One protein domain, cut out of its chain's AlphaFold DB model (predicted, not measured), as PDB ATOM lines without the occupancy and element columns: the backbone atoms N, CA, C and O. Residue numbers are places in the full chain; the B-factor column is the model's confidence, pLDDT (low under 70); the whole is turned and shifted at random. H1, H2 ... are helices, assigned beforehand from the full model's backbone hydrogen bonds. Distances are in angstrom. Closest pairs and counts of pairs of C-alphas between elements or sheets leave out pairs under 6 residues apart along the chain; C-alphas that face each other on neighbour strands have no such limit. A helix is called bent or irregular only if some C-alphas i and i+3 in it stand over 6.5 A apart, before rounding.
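This is residues 120 to 217 of the 223 residues of an uncharacterized protein of Hymenobacter amundsenii (UniProt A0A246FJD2). Three helices, H2, H3 and H4, make an up-and-down bundle, each running against the one before it, and H1 packs loosely along H2, apart from H3 and H4. H4 is the longest helix, and its residues 210 to 217 stick out past the bundle, while a long loop, residues 179 to 193, swings out beyond the other end before H4 begins. The printed part has 98 residues with four named helices, H1 to H4 in chain order, and no named strand; its class is all helix. It is only just compact, close to loose, with a radius of gyration of the C-alphas of 14.7 A, and it spans 52 by 26 by 22 A.

Find C-alpha 120 at (16.931, -58.403, -6.870); from there H1 runs through residues 120 to 136, 24.3 A from first to last C-alpha. Next look at residues 140 to 157 for H2, 25.2 A long, which starts at C-alpha 140 at (35.919, -79.945, 5.580). H3 holds residues 162 to 178 and is 23.2 A long. H4 takes residues 194 to 217, 34.6 A long, and ends at C-alpha 217 at (22.023, -53.561, -32.110). H2 is irregular, with C-alphas 141 and 144 7.8 A apart, and has a kink of 27 degrees near residue 147. H3 is only just irregular, with C-alphas 168 and 171 6.9 A apart, and has a kink of 49 degrees near residue 169.

Start at H2, the hub, which touches the three other helices. H2 and H3 form a helical hairpin at a shallow tilt of 5 degrees, opposite ways; their closest C-alphas, of Ile 155 and Cys 165, are 5.7 A apart. H3 and H4 form another, at 3 degrees, with the closest C-alphas, of Pro 162 and Leu 205, at 5.5 A. H4 touches H2 with residues 194 to 198 alone, the same way at 8 degrees, and the closest C-alphas are those of Phe 148 and Tyr 194, 6.4 A apart. H1 and H2, also a hairpin, only just touch, with 3 pairs of C-alphas within 8 A; the closest are those of Glu 133 and Gln 146, 7.1 A apart. H1 is apart from H3 and from H4. In H1 and H4 every O i to N i+4 pair is within hydrogen-bond range; in H2 11 of 14 are, and in H3 11 of 13.

Look to Ala 185 and His 217 for the two C-alphas farthest apart, 52.3 A. Without residues 210 to 217, which stand free, the body spans 40 by 26 by 21 A. The printed part has no cut; the link from H3 to H4 is long, and the other two are tight. The mean pLDDT of the printed part is 89.3, and residues 182 to 188 are under 70.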
ATOM      1  N   GLU A 120      17.417 -58.534  -8.247       91.12
ATOM      2  CA  GLU A 120      16.931 -58.403  -6.870       91.12
ATOM      3  C   GLU A 120      16.634 -59.779  -6.265       91.12
ATOM      4  O   GLU A 120      17.133 -60.107  -5.181       91.12
ATOM      5  N   GLY A 121      15.896 -60.618  -7.001       88.50
ATOM      6  CA  GLY A 121      15.623 -62.000  -6.624       88.50
ATOM      7  C   GLY A 121      16.911 -62.795  -6.422       88.50
ATOM      8  O   GLY A 121      17.079 -63.460  -5.397       88.50
ATOM      9  N   LEU A 122      17.871 -62.667  -7.341       90.75
ATOM     10  CA  LEU A 122      19.172 -63.332  -7.258       90.75
ATOM     11  C   LEU A 122      19.962 -62.919  -6.011       90.75
ATOM     12  O   LEU A 122      20.477 -63.785  -5.297       90.75
ATOM     13  N   LEU A 123      20.051 -61.618  -5.718       90.50
ATOM     14  CA  LEU A 123      20.775 -61.110  -4.549       90.50
ATOM     15  C   LEU A 123      20.152 -61.607  -3.241       90.50
ATOM     16  O   LEU A 123      20.884 -62.037  -2.345       90.50
ATOM     17  N   ALA A 124      18.821 -61.649  -3.153       87.94
ATOM     18  CA  ALA A 124      18.124 -62.210  -1.998       87.94
ATOM     19  C   ALA A 124      18.461 -63.700  -1.783       87.94
ATOM     20  O   ALA A 124      18.671 -64.142  -0.648       87.94
ATOM     21  N   ARG A 125      18.577 -64.490  -2.863       85.44
ATOM     22  CA  ARG A 125      18.997 -65.903  -2.773       85.44
ATOM     23  C   ARG A 125      20.462 -66.056  -2.411       85.44
ATOM     24  O   ARG A 125      20.787 -66.930  -1.607       85.44
ATOM     25  N   LEU A 126      21.327 -65.176  -2.905       87.25
ATOM     26  CA  LEU A 126      22.733 -65.155  -2.522       87.25
ATOM     27  C   LEU A 126      22.915 -64.855  -1.025       87.25
ATOM     28  O   LEU A 126      23.756 -65.470  -0.370       87.25
ATOM     29  N   GLU A 127      22.113 -63.963  -0.441       86.69
ATOM     30  CA  GLU A 127      22.111 -63.748   1.011       86.69
ATOM     31  C   GLU A 127      21.618 -64.970   1.793       86.69
ATOM     32  O   GLU A 127      22.196 -65.314   2.828       86.69
ATOM     33  N   GLY A 128      20.564 -65.635   1.308       81.12
ATOM     34  CA  GLY A 128      20.060 -66.884   1.886       81.12
ATOM     35  C   GLY A 128      21.134 -67.971   1.904       81.12
ATOM     36  O   GLY A 128      21.399 -68.565   2.951       81.12
ATOM     37  N   LEU A 129      21.825 -68.136   0.776       82.06
ATOM     38  CA  LEU A 129      23.023 -68.953   0.643       82.06
ATOM     39  C   LEU A 129      24.054 -68.571   1.716       82.06
ATOM     40  O   LEU A 129      24.465 -69.442   2.482       82.06
ATOM     41  N   ARG A 130      24.444 -67.294   1.851       85.31
ATOM     42  CA  ARG A 130      25.499 -66.876   2.809       85.31
ATOM     43  C   ARG A 130      25.143 -67.260   4.242       85.31
ATOM     44  O   ARG A 130      25.983 -67.759   4.987       85.31
ATOM     45  N   LYS A 131      23.880 -67.051   4.624       84.19
ATOM     46  CA  LYS A 131      23.365 -67.448   5.942       84.19
ATOM     47  C   LYS A 131      23.416 -68.967   6.123       84.19
ATOM     48  O   LYS A 131      23.717 -69.427   7.222       84.19
ATOM     49  N   TYR A 132      23.142 -69.735   5.070       81.56
ATOM     50  CA  TYR A 132      23.231 -71.191   5.091       81.56
ATOM     51  C   TYR A 132      24.674 -71.682   5.247       81.56
ATOM     52  O   TYR A 132      24.943 -72.471   6.153       81.56
ATOM     53  N   GLU A 133      25.609 -71.165   4.443       81.94
ATOM     54  CA  GLU A 133      27.043 -71.482   4.525       81.94
ATOM     55  C   GLU A 133      27.559 -71.259   5.951       81.94
ATOM     56  O   GLU A 133      28.101 -72.165   6.582       81.94
ATOM     57  N   GLN A 134      27.261 -70.090   6.523       84.06
ATOM     58  CA  GLN A 134      27.653 -69.743   7.887       84.06
ATOM     59  C   GLN A 134      27.079 -70.675   8.952       84.06
ATOM     60  O   GLN A 134      27.683 -70.794  10.016       84.06
ATOM     61  N   ARG A 135      25.918 -71.296   8.732       81.56
ATOM     62  CA  ARG A 135      25.256 -72.159   9.723       81.56
ATOM     63  C   ARG A 135      25.599 -73.635   9.554       81.56
ATOM     64  O   ARG A 135      25.610 -74.355  10.550       81.56
ATOM     65  N   HIS A 136      25.850 -74.079   8.325       78.12
ATOM     66  CA  HIS A 136      25.843 -75.500   7.978       78.12
ATOM     67  C   HIS A 136      27.069 -75.973   7.191       78.12
ATOM     68  O   HIS A 136      27.362 -77.161   7.246       78.12
ATOM     69  N   LEU A 137      27.817 -75.085   6.528       77.25
ATOM     70  CA  LEU A 137      28.967 -75.449   5.691       77.25
ATOM     71  C   LEU A 137      30.283 -74.994   6.340       77.25
ATOM     72  O   LEU A 137      31.002 -74.155   5.804       77.25
ATOM     73  N   ARG A 138      30.576 -75.502   7.544       77.25
ATOM     74  CA  ARG A 138      31.835 -75.220   8.272       77.25
ATOM     75  C   ARG A 138      32.797 -76.404   8.319       77.25
ATOM     76  O   ARG A 138      33.940 -76.240   8.733       77.25
ATOM     77  N   ASP A 139      32.325 -77.582   7.934       78.12
ATOM     78  CA  ASP A 139      33.094 -78.822   7.981       78.12
ATOM     79  C   ASP A 139      33.928 -78.979   6.695       78.12
ATOM     80  O   ASP A 139      33.426 -78.638   5.617       78.12
ATOM     81  N   PRO A 140      35.167 -79.505   6.757       78.25
ATOM     82  CA  PRO A 140      35.919 -79.945   5.580       78.25
ATOM     83  C   PRO A 140      35.121 -80.797   4.580       78.25
ATOM     84  O   PRO A 140      35.339 -80.677   3.376       78.25
ATOM     85  N   ALA A 141      34.161 -81.594   5.053       79.25
ATOM     86  CA  ALA A 141      33.243 -82.382   4.232       79.25
ATOM     87  C   ALA A 141      32.384 -81.544   3.272       79.25
ATOM     88  O   ALA A 141      31.880 -82.077   2.295       79.25
ATOM     89  N   THR A 142      32.242 -80.242   3.541       85.06
ATOM     90  CA  THR A 142      31.435 -79.298   2.749       85.06
ATOM     91  C   THR A 142      32.267 -78.389   1.844       85.06
ATOM     92  O   THR A 142      31.772 -77.401   1.294       85.06
ATOM     93  N   LEU A 143      33.564 -78.686   1.700       88.94
ATOM     94  CA  LEU A 143      34.513 -77.854   0.960       88.94
ATOM     95  C   LEU A 143      34.060 -77.599  -0.482       88.94
ATOM     96  O   LEU A 143      34.195 -76.478  -0.969       88.94
ATOM     97  N   ARG A 144      33.507 -78.608  -1.161       92.50
ATOM     98  CA  ARG A 144      33.053 -78.476  -2.552       92.50
ATOM     99  C   ARG A 144      31.880 -77.507  -2.668       92.50
ATOM    100  O   ARG A 144      31.958 -76.570  -3.462       92.50
ATOM    101  N   SER A 145      30.879 -77.620  -1.793       90.25
ATOM    102  CA  SER A 145      29.774 -76.653  -1.714       90.25
ATOM    103  C   SER A 145      30.257 -75.236  -1.391       90.25
ATOM    104  O   SER A 145      29.808 -74.279  -2.020       90.25
ATOM    105  N   GLN A 146      31.214 -75.075  -0.470       90.94
ATOM    106  CA  GLN A 146      31.817 -73.768  -0.158       90.94
ATOM    107  C   GLN A 146      32.574 -73.166  -1.353       90.94
ATOM    108  O   GLN A 146      32.551 -71.955  -1.573       90.94
ATOM    109  N   LEU A 147      33.287 -73.985  -2.128       94.62
ATOM    110  CA  LEU A 147      34.010 -73.523  -3.313       94.62
ATOM    111  C   LEU A 147      33.040 -73.112  -4.420       94.62
ATOM    112  O   LEU A 147      33.184 -72.019  -4.972       94.62
ATOM    113  N   PHE A 148      32.018 -73.926  -4.681       95.50
ATOM    114  CA  PHE A 148      30.997 -73.609  -5.673       95.50
ATOM    115  C   PHE A 148      30.201 -72.353  -5.299       95.50
ATOM    116  O   PHE A 148      29.963 -71.484  -6.134       95.50
ATOM    117  N   PHE A 149      29.900 -72.163  -4.016       93.19
ATOM    118  CA  PHE A 149      29.339 -70.912  -3.517       93.19
ATOM    119  C   PHE A 149      30.166 -69.695  -3.938       93.19
ATOM    120  O   PHE A 149      29.635 -68.693  -4.424       93.19
ATOM    121  N   ARG A 150      31.484 -69.747  -3.714       95.62
ATOM    122  CA  ARG A 150      32.380 -68.624  -4.014       95.62
ATOM    123  C   ARG A 150      32.394 -68.310  -5.505       95.62
ATOM    124  O   ARG A 150      32.487 -67.131  -5.843       95.62
ATOM    125  N   LEU A 151      32.242 -69.323  -6.362       97.75
ATOM    126  CA  LEU A 151      32.028 -69.144  -7.798       97.75
ATOM    127  C   LEU A 151      30.721 -68.378  -8.077       97.75
ATOM    128  O   LEU A 151      30.748 -67.391  -8.804       97.75
ATOM    129  N   LEU A 152      29.602 -68.718  -7.426       96.38
ATOM    130  CA  LEU A 152      28.340 -67.969  -7.583       96.38
ATOM    131  C   LEU A 152      28.445 -66.506  -7.111       96.38
ATOM    132  O   LEU A 152      27.941 -65.594  -7.762       96.38
ATOM    133  N   VAL A 153      29.143 -66.245  -6.000       95.75
ATOM    134  CA  VAL A 153      29.407 -64.869  -5.529       95.75
ATOM    135  C   VAL A 153      30.258 -64.087  -6.523       95.75
ATOM    136  O   VAL A 153      30.069 -62.878  -6.667       95.75
ATOM    137  N   LEU A 154      31.219 -64.754  -7.167       97.81
ATOM    138  CA  LEU A 154      32.096 -64.133  -8.150       97.81
ATOM    139  C   LEU A 154      31.292 -63.563  -9.320       97.81
ATOM    140  O   LEU A 154      31.585 -62.449  -9.738       97.81
ATOM    141  N   ILE A 155      30.243 -64.258  -9.771       97.44
ATOM    142  CA  ILE A 155      29.369 -63.785 -10.856       97.44
ATOM    143  C   ILE A 155      28.842 -62.377 -10.565       97.44
ATOM    144  O   ILE A 155      28.973 -61.473 -11.388       97.44
ATOM    145  N   VAL A 156      28.307 -62.169  -9.361       95.88
ATOM    146  CA  VAL A 156      27.784 -60.862  -8.942       95.88
ATOM    147  C   VAL A 156      28.909 -59.835  -8.815       95.88
ATOM    148  O   VAL A 156      28.761 -58.703  -9.266       95.88
ATOM    149  N   LYS A 157      30.053 -60.216  -8.232       96.88
ATOM    150  CA  LYS A 157      31.210 -59.316  -8.063       96.88
ATOM    151  C   LYS A 157      31.775 -58.812  -9.387       96.88
ATOM    152  O   LYS A 157      32.247 -57.683  -9.456       96.88
ATOM    153  N   GLU A 158      31.734 -59.647 -10.416       97.75
ATOM    154  CA  GLU A 158      32.215 -59.323 -11.756       97.75
ATOM    155  C   GLU A 158      31.112 -58.752 -12.657       97.75
ATOM    156  O   GLU A 158      31.310 -58.618 -13.864       97.75
ATOM    157  N   ASN A 159      29.967 -58.373 -12.076       95.38
ATOM    158  CA  ASN A 159      28.821 -57.797 -12.774       95.38
ATOM    159  C   ASN A 159      28.368 -58.660 -13.960       95.38
ATOM    160  O   ASN A 159      28.126 -58.140 -15.046       95.38
ATOM    161  N   PHE A 160      28.299 -59.979 -13.755       96.00
ATOM    162  CA  PHE A 160      27.833 -60.957 -14.743       96.00
ATOM    163  C   PHE A 160      28.670 -61.009 -16.036       96.00
ATOM    164  O   PHE A 160      28.232 -61.583 -17.028       96.00
ATOM    165  N   LYS A 161      29.893 -60.455 -16.043       97.19
ATOM    166  CA  LYS A 161      30.783 -60.481 -17.215       97.19
ATOM    167  C   LYS A 161      31.397 -61.876 -17.398       97.19
ATOM    168  O   LYS A 161      32.236 -62.247 -16.570       97.19
ATOM    169  N   PRO A 162      31.067 -62.626 -18.471       97.00
ATOM    170  CA  PRO A 162      31.458 -64.033 -18.593       97.00
ATOM    171  C   PRO A 162      32.977 -64.236 -18.552       97.00
ATOM    172  O   PRO A 162      33.476 -65.025 -17.758       97.00
ATOM    173  N   GLU A 163      33.723 -63.446 -19.327       97.56
ATOM    174  CA  GLU A 163      35.189 -63.527 -19.432       97.56
ATOM    175  C   GLU A 163      35.891 -63.240 -18.095       97.56
ATOM    176  O   GLU A 163      36.879 -63.882 -17.733       97.56
ATOM    177  N   ALA A 164      35.372 -62.273 -17.332       98.06
ATOM    178  CA  ALA A 164      35.909 -61.931 -16.020       98.06
ATOM    179  C   ALA A 164      35.597 -63.025 -14.989       98.06
ATOM    180  O   ALA A 164      36.477 -63.380 -14.200       98.06
ATOM    181  N   CYS A 165      34.377 -63.575 -15.025       98.31
ATOM    182  CA  CYS A 165      33.955 -64.690 -14.178       98.31
ATOM    183  C   CYS A 165      34.805 -65.934 -14.435       98.31
ATOM    184  O   CYS A 165      35.302 -66.532 -13.489       98.31
ATOM    185  N   GLU A 166      35.015 -66.292 -15.700       98.31
ATOM    186  CA  GLU A 166      35.834 -67.433 -16.104       98.31
ATOM    187  C   GLU A 166      37.282 -67.260 -15.638       98.31
ATOM    188  O   GLU A 166      37.796 -68.070 -14.861       98.31
ATOM    189  N   LYS A 167      37.915 -66.136 -15.996       98.31
ATOM    190  CA  LYS A 167      39.311 -65.858 -15.642       98.31
ATOM    191  C   LYS A 167      39.552 -65.850 -14.132       98.31
ATOM    192  O   LYS A 167      40.551 -66.392 -13.663       98.31
ATOM    193  N   LYS A 168      38.679 -65.198 -13.359       98.38
ATOM    194  CA  LYS A 168      38.833 -65.086 -11.897       98.38
ATOM    195  C   LYS A 168      38.293 -66.304 -11.145       98.38
ATOM    196  O   LYS A 168      38.671 -66.509  -9.994       98.38
ATOM    197  N   GLY A 169      37.424 -67.092 -11.772       98.31
ATOM    198  CA  GLY A 169      36.863 -68.325 -11.226       98.31
ATOM    199  C   GLY A 169      37.825 -69.499 -11.336       98.31
ATOM    200  O   GLY A 169      37.776 -70.393 -10.496       98.31
ATOM    201  N   GLN A 170      38.753 -69.458 -12.293       98.38
ATOM    202  CA  GLN A 170      39.709 -70.532 -12.556       98.38
ATOM    203  C   GLN A 170      40.434 -71.070 -11.299       98.38
ATOM    204  O   GLN A 170      40.389 -72.280 -11.076       98.38
ATOM    205  N   PRO A 171      40.994 -70.244 -10.388       98.38
ATOM    206  CA  PRO A 171      41.649 -70.767  -9.183       98.38
ATOM    207  C   PRO A 171      40.685 -71.446  -8.196       98.38
ATOM    208  O   PRO A 171      41.085 -72.303  -7.409       98.38
ATOM    209  N   LEU A 172      39.408 -71.046  -8.182       98.12
ATOM    210  CA  LEU A 172      38.379 -71.699  -7.368       98.12
ATOM    211  C   LEU A 172      37.959 -73.034  -7.993       98.12
ATOM    212  O   LEU A 172      37.783 -74.000  -7.255       98.12
ATOM    213  N   LEU A 173      37.853 -73.092  -9.323       98.12
ATOM    214  CA  LEU A 173      37.562 -74.313 -10.073       98.12
ATOM    215  C   LEU A 173      38.676 -75.355  -9.909       98.12
ATOM    216  O   LEU A 173      38.393 -76.512  -9.625       98.12
ATOM    217  N   GLU A 174      39.943 -74.950  -9.985       98.06
ATOM    218  CA  GLU A 174      41.087 -75.846  -9.751       98.06
ATOM    219  C   GLU A 174      41.054 -76.456  -8.347       98.06
ATOM    220  O   GLU A 174      41.257 -77.656  -8.164       98.06
ATOM    221  N   ARG A 175      40.723 -75.643  -7.339       97.19
ATOM    222  CA  ARG A 175      40.539 -76.124  -5.966       97.19
ATOM    223  C   ARG A 175      39.334 -77.043  -5.822       97.19
ATOM    224  O   ARG A 175      39.381 -77.945  -4.993       97.19
ATOM    225  N   LEU A 176      38.263 -76.793  -6.573       95.75
ATOM    226  CA  LEU A 176      37.060 -77.621  -6.577       95.75
ATOM    227  C   LEU A 176      37.371 -79.002  -7.162       95.75
ATOM    228  O   LEU A 176      37.052 -80.004  -6.531       95.75
ATOM    229  N   LEU A 177      38.075 -79.051  -8.293       94.75
ATOM    230  CA  LEU A 177      38.528 -80.290  -8.933       94.75
ATOM    231  C   LEU A 177      39.493 -81.092  -8.048       94.75
ATOM    232  O   LEU A 177      39.456 -82.318  -8.046       94.75
ATOM    233  N   ALA A 178      40.341 -80.410  -7.274       94.44
ATOM    234  CA  ALA A 178      41.254 -81.051  -6.329       94.44
ATOM    235  C   ALA A 178      40.579 -81.496  -5.016       94.44
ATOM    236  O   ALA A 178      41.162 -82.277  -4.260       94.44
ATOM    237  N   ALA A 179      39.387 -80.981  -4.703       91.19
ATOM    238  CA  ALA A 179      38.681 -81.334  -3.481       91.19
ATOM    239  C   ALA A 179      38.101 -82.756  -3.586       91.19
ATOM    240  O   ALA A 179      37.542 -83.113  -4.628       91.19
ATOM    241  N   PRO A 180      38.189 -83.566  -2.515       85.50
ATOM    242  CA  PRO A 180      37.678 -84.930  -2.532       85.50
ATOM    243  C   PRO A 180      36.175 -84.930  -2.810       85.50
ATOM    244  O   PRO A 180      35.437 -84.120  -2.247       85.50
ATOM    245  N   LEU A 181      35.729 -85.855  -3.664       76.94
ATOM    246  CA  LEU A 181      34.306 -86.063  -3.906       76.94
ATOM    247  C   LEU A 181      33.600 -86.397  -2.583       76.94
ATOM    248  O   LEU A 181      34.141 -87.170  -1.781       76.94
ATOM    249  N   PRO A 182      32.397 -85.852  -2.345       66.62
ATOM    250  CA  PRO A 182      31.656 -86.183  -1.149       66.62
ATOM    251  C   PRO A 182      31.218 -87.648  -1.253       66.62
ATOM    252  O   PRO A 182      30.470 -88.045  -2.143       66.62
ATOM    253  N   GLY A 183      31.712 -88.492  -0.350       60.81
ATOM    254  CA  GLY A 183      31.139 -89.821  -0.134       60.81
ATOM    255  C   GLY A 183      29.692 -89.749   0.380       60.81
ATOM    256  O   GLY A 183      29.280 -88.765   0.993       60.81
ATOM    257  N   GLN A 184      28.922 -90.831   0.210       52.41
ATOM    258  CA  GLN A 184      27.518 -90.908   0.660       52.41
ATOM    259  C   GLN A 184      27.321 -90.587   2.157       52.41
ATOM    260  O   GLN A 184      26.243 -90.157   2.561       52.41
ATOM    261  N   ALA A 185      28.359 -90.767   2.979       52.53
ATOM    262  CA  ALA A 185      28.337 -90.494   4.415       52.53
ATOM    263  C   ALA A 185      28.315 -88.995   4.779       52.53
ATOM    264  O   ALA A 185      28.009 -88.662   5.921       52.53
ATOM    265  N   TYR A 186      28.634 -88.096   3.841       51.81
ATOM    266  CA  TYR A 186      28.804 -86.666   4.126       51.81
ATOM    267  C   TYR A 186      27.538 -85.830   3.902       51.81
ATOM    268  O   TYR A 186      27.553 -84.625   4.127       51.81
ATOM    269  N   GLY A 187      26.431 -86.448   3.472       56.88
ATOM    270  CA  GLY A 187      25.133 -85.775   3.328       56.88
ATOM    271  C   GLY A 187      25.054 -84.722   2.212       56.88
ATOM    272  O   GLY A 187      23.974 -84.168   1.991       56.88
ATOM    273  N   GLU A 188      26.154 -84.463   1.498       64.56
ATOM    274  CA  GLU A 188      26.196 -83.645   0.287       64.56
ATOM    275  C   GLU A 188      25.913 -84.506  -0.946       64.56
ATOM    276  O   GLU A 188      26.525 -85.553  -1.147       64.56
ATOM    277  N   ILE A 189      24.960 -84.064  -1.767       74.62
ATOM    278  CA  ILE A 189      24.624 -84.703  -3.040       74.62
ATOM    279  C   ILE A 189      24.697 -83.627  -4.111       74.62
ATOM    280  O   ILE A 189      23.834 -82.752  -4.196       74.62
ATOM    281  N   GLU A 190      25.738 -83.710  -4.930       89.56
ATOM    282  CA  GLU A 190      25.868 -82.925  -6.152       89.56
ATOM    283  C   GLU A 190      25.000 -83.583  -7.224       89.56
ATOM    284  O   GLU A 190      25.336 -84.646  -7.741       89.56
ATOM    285  N   ILE A 191      23.837 -82.994  -7.521       91.62
ATOM    286  CA  ILE A 191      22.937 -83.525  -8.560       91.62
ATOM    287  C   ILE A 191      23.650 -83.493  -9.909       91.62
ATOM    288  O   ILE A 191      23.744 -84.513 -10.582       91.62
ATOM    289  N   ILE A 192      24.180 -82.321 -10.256       94.12
ATOM    290  CA  ILE A 192      25.160 -82.129 -11.321       94.12
ATOM    291  C   ILE A 192      26.496 -81.853 -10.626       94.12
ATOM    292  O   ILE A 192      26.495 -81.026  -9.705       94.12
ATOM    293  N   PRO A 193      27.603 -82.500 -11.037       94.25
ATOM    294  CA  PRO A 193      28.932 -82.173 -10.530       94.25
ATOM    295  C   PRO A 193      29.197 -80.671 -10.626       94.25
ATOM    296  O   PRO A 193      28.873 -80.039 -11.633       94.25
ATOM    297  N   TYR A 194      29.748 -80.067  -9.578       95.56
ATOM    298  CA  TYR A 194      29.867 -78.607  -9.527       95.56
ATOM    299  C   TYR A 194      30.764 -78.010 -10.621       95.56
ATOM    300  O   TYR A 194      30.508 -76.894 -11.068       95.56
ATOM    301  N   GLU A 195      31.775 -78.740 -11.086       95.88
ATOM    302  CA  GLU A 195      32.591 -78.369 -12.244       95.88
ATOM    303  C   GLU A 195      31.760 -78.251 -13.530       95.88
ATOM    304  O   GLU A 195      31.859 -77.251 -14.242       95.88
ATOM    305  N   ASP A 196      30.870 -79.212 -13.773       96.19
ATOM    306  CA  ASP A 196      29.974 -79.219 -14.928       96.19
ATOM    307  C   ASP A 196      28.893 -78.149 -14.787       96.19
ATOM    308  O   ASP A 196      28.526 -77.470 -15.745       96.19
ATOM    309  N   LEU A 197      28.388 -77.955 -13.568       96.75
ATOM    310  CA  LEU A 197      27.413 -76.912 -13.289       96.75
ATOM    311  C   LEU A 197      28.014 -75.515 -13.471       96.75
ATOM    312  O   LEU A 197      27.313 -74.604 -13.910       96.75
ATOM    313  N   TRP A 198      29.300 -75.334 -13.164       97.94
ATOM    314  CA  TRP A 198      30.019 -74.089 -13.420       97.94
ATOM    315  C   TRP A 198      30.192 -73.825 -14.919       97.94
ATOM    316  O   TRP A 198      29.937 -72.708 -15.363       97.94
ATOM    317  N   GLU A 199      30.545 -74.846 -15.702       97.12
ATOM    318  CA  GLU A 199      30.609 -74.762 -17.169       97.12
ATOM    319  C   GLU A 199      29.258 -74.312 -17.754       97.12
ATOM    320  O   GLU A 199      29.187 -73.284 -18.431       97.12
ATOM    321  N   LEU A 200      28.164 -74.979 -17.366       95.94
ATOM    322  CA  LEU A 200      26.796 -74.605 -17.755       95.94
ATOM    323  C   LEU A 200      26.435 -73.169 -17.342       95.94
ATOM    324  O   LEU A 200      25.734 -72.451 -18.056       95.94
ATOM    325  N   THR A 201      26.917 -72.740 -16.177       96.75
ATOM    326  CA  THR A 201      26.694 -71.387 -15.662       96.75
ATOM    327  C   THR A 201      27.401 -70.334 -16.518       96.75
ATOM    328  O   THR A 201      26.808 -69.300 -16.829       96.75
ATOM    329  N   LEU A 202      28.646 -70.590 -16.925       97.88
ATOM    330  CA  LEU A 202      29.400 -69.708 -17.817       97.88
ATOM    331  C   LEU A 202      28.765 -69.629 -19.207       97.88
ATOM    332  O   LEU A 202      28.643 -68.531 -19.749       97.88
ATOM    333  N   ASP A 203      28.313 -70.754 -19.759       96.12
ATOM    334  CA  ASP A 203      27.613 -70.777 -21.047       96.12
ATOM    335  C   ASP A 203      26.332 -69.945 -21.011       96.12
ATOM    336  O   ASP A 203      26.080 -69.146 -21.916       96.12
ATOM    337  N   MET A 204      25.565 -70.042 -19.923       94.25
ATOM    338  CA  MET A 204      24.385 -69.203 -19.735       94.25
ATOM    339  C   MET A 204      24.745 -67.712 -19.665       94.25
ATOM    340  O   MET A 204      24.075 -66.898 -20.295       94.25
ATOM    341  N   LEU A 205      25.815 -67.336 -18.957       96.25
ATOM    342  CA  LEU A 205      26.285 -65.946 -18.920       96.25
ATOM    343  C   LEU A 205      26.687 -65.440 -20.311       96.25
ATOM    344  O   LEU A 205      26.351 -64.312 -20.674       96.25
ATOM    345  N   ARG A 206      27.385 -66.264 -21.104       97.31
ATOM    346  CA  ARG A 206      27.768 -65.925 -22.485       97.31
ATOM    347  C   ARG A 206      26.539 -65.713 -23.363       97.31
ATOM    348  O   ARG A 206      26.502 -64.734 -24.104       97.31
ATOM    349  N   GLN A 207      25.531 -66.577 -23.246       94.44
ATOM    350  CA  GLN A 207      24.282 -66.433 -23.993       94.44
ATOM    351  C   GLN A 207      23.537 -65.151 -23.606       94.44
ATOM    352  O   GLN A 207      23.157 -64.380 -24.482       94.44
ATOM    353  N   LEU A 208      23.395 -64.872 -22.305       93.38
ATOM    354  CA  LEU A 208      22.750 -63.647 -21.826       93.38
ATOM    355  C   LEU A 208      23.482 -62.389 -22.323       93.38
ATOM    356  O   LEU A 208      22.839 -61.443 -22.775       93.38
ATOM    357  N   ALA A 209      24.816 -62.389 -22.302       94.50
ATOM    358  CA  ALA A 209      25.607 -61.281 -22.831       94.50
ATOM    359  C   ALA A 209      25.428 -61.108 -24.352       94.50
ATOM    360  O   ALA A 209      25.327 -59.982 -24.836       94.50
ATOM    361  N   ALA A 210      25.353 -62.205 -25.112       94.50
ATOM    362  CA  ALA A 210      25.095 -62.159 -26.551       94.50
ATOM    363  C   ALA A 210      23.697 -61.601 -26.871       94.50
ATOM    364  O   ALA A 210      23.557 -60.785 -27.787       94.50
ATOM    365  N   ASP A 211      22.682 -61.985 -26.093       92.62
ATOM    366  CA  ASP A 211      21.316 -61.476 -26.231       92.62
ATOM    367  C   ASP A 211      21.244 -59.960 -25.961       92.62
ATOM    368  O   ASP A 211      20.535 -59.245 -26.671       92.62
ATOM    369  N   ASP A 212      22.013 -59.455 -24.988       90.44
ATOM    370  CA  ASP A 212      22.089 -58.018 -24.679       90.44
ATOM    371  C   ASP A 212      22.694 -57.228 -25.841       90.44
ATOM    372  O   ASP A 212      22.128 -56.226 -26.286       90.44
ATOM    373  N   VAL A 213      23.797 -57.727 -26.403       91.25
ATOM    374  CA  VAL A 213      24.432 -57.136 -27.588       91.25
ATOM    375  C   VAL A 213      23.458 -57.126 -28.773       91.25
ATOM    376  O   VAL A 213      23.308 -56.103 -29.448       91.25
ATOM    377  N   ALA A 214      22.743 -58.227 -29.016       91.38
ATOM    378  CA  ALA A 214      21.756 -58.312 -30.091       91.38
ATOM    379  C   ALA A 214      20.587 -57.324 -29.900       91.38
ATOM    380  O   ALA A 214      20.171 -56.668 -30.860       91.38
ATOM    381  N   ALA A 215      20.084 -57.170 -28.671       89.75
ATOM    382  CA  ALA A 215      19.025 -56.218 -28.336       89.75
ATOM    383  C   ALA A 215      19.480 -54.754 -28.499       89.75
ATOM    384  O   ALA A 215      18.734 -53.921 -29.031       89.75
ATOM    385  N   GLU A 216      20.719 -54.431 -28.120       88.50
ATOM    386  CA  GLU A 216      21.317 -53.112 -28.353       88.50
ATOM    387  C   GLU A 216      21.463 -52.801 -29.849       88.50
ATOM    388  O   GLU A 216      21.096 -51.715 -30.297       88.50
ATOM    389  N   HIS A 217      21.933 -53.752 -30.659       87.06
ATOM    390  CA  HIS A 217      22.023 -53.561 -32.110       87.06
ATOM    391  C   HIS A 217      20.646 -53.389 -32.763       87.06
ATOM    392  O   HIS A 217      20.472 -52.529 -33.628       87.06
TER     393      HIS A 217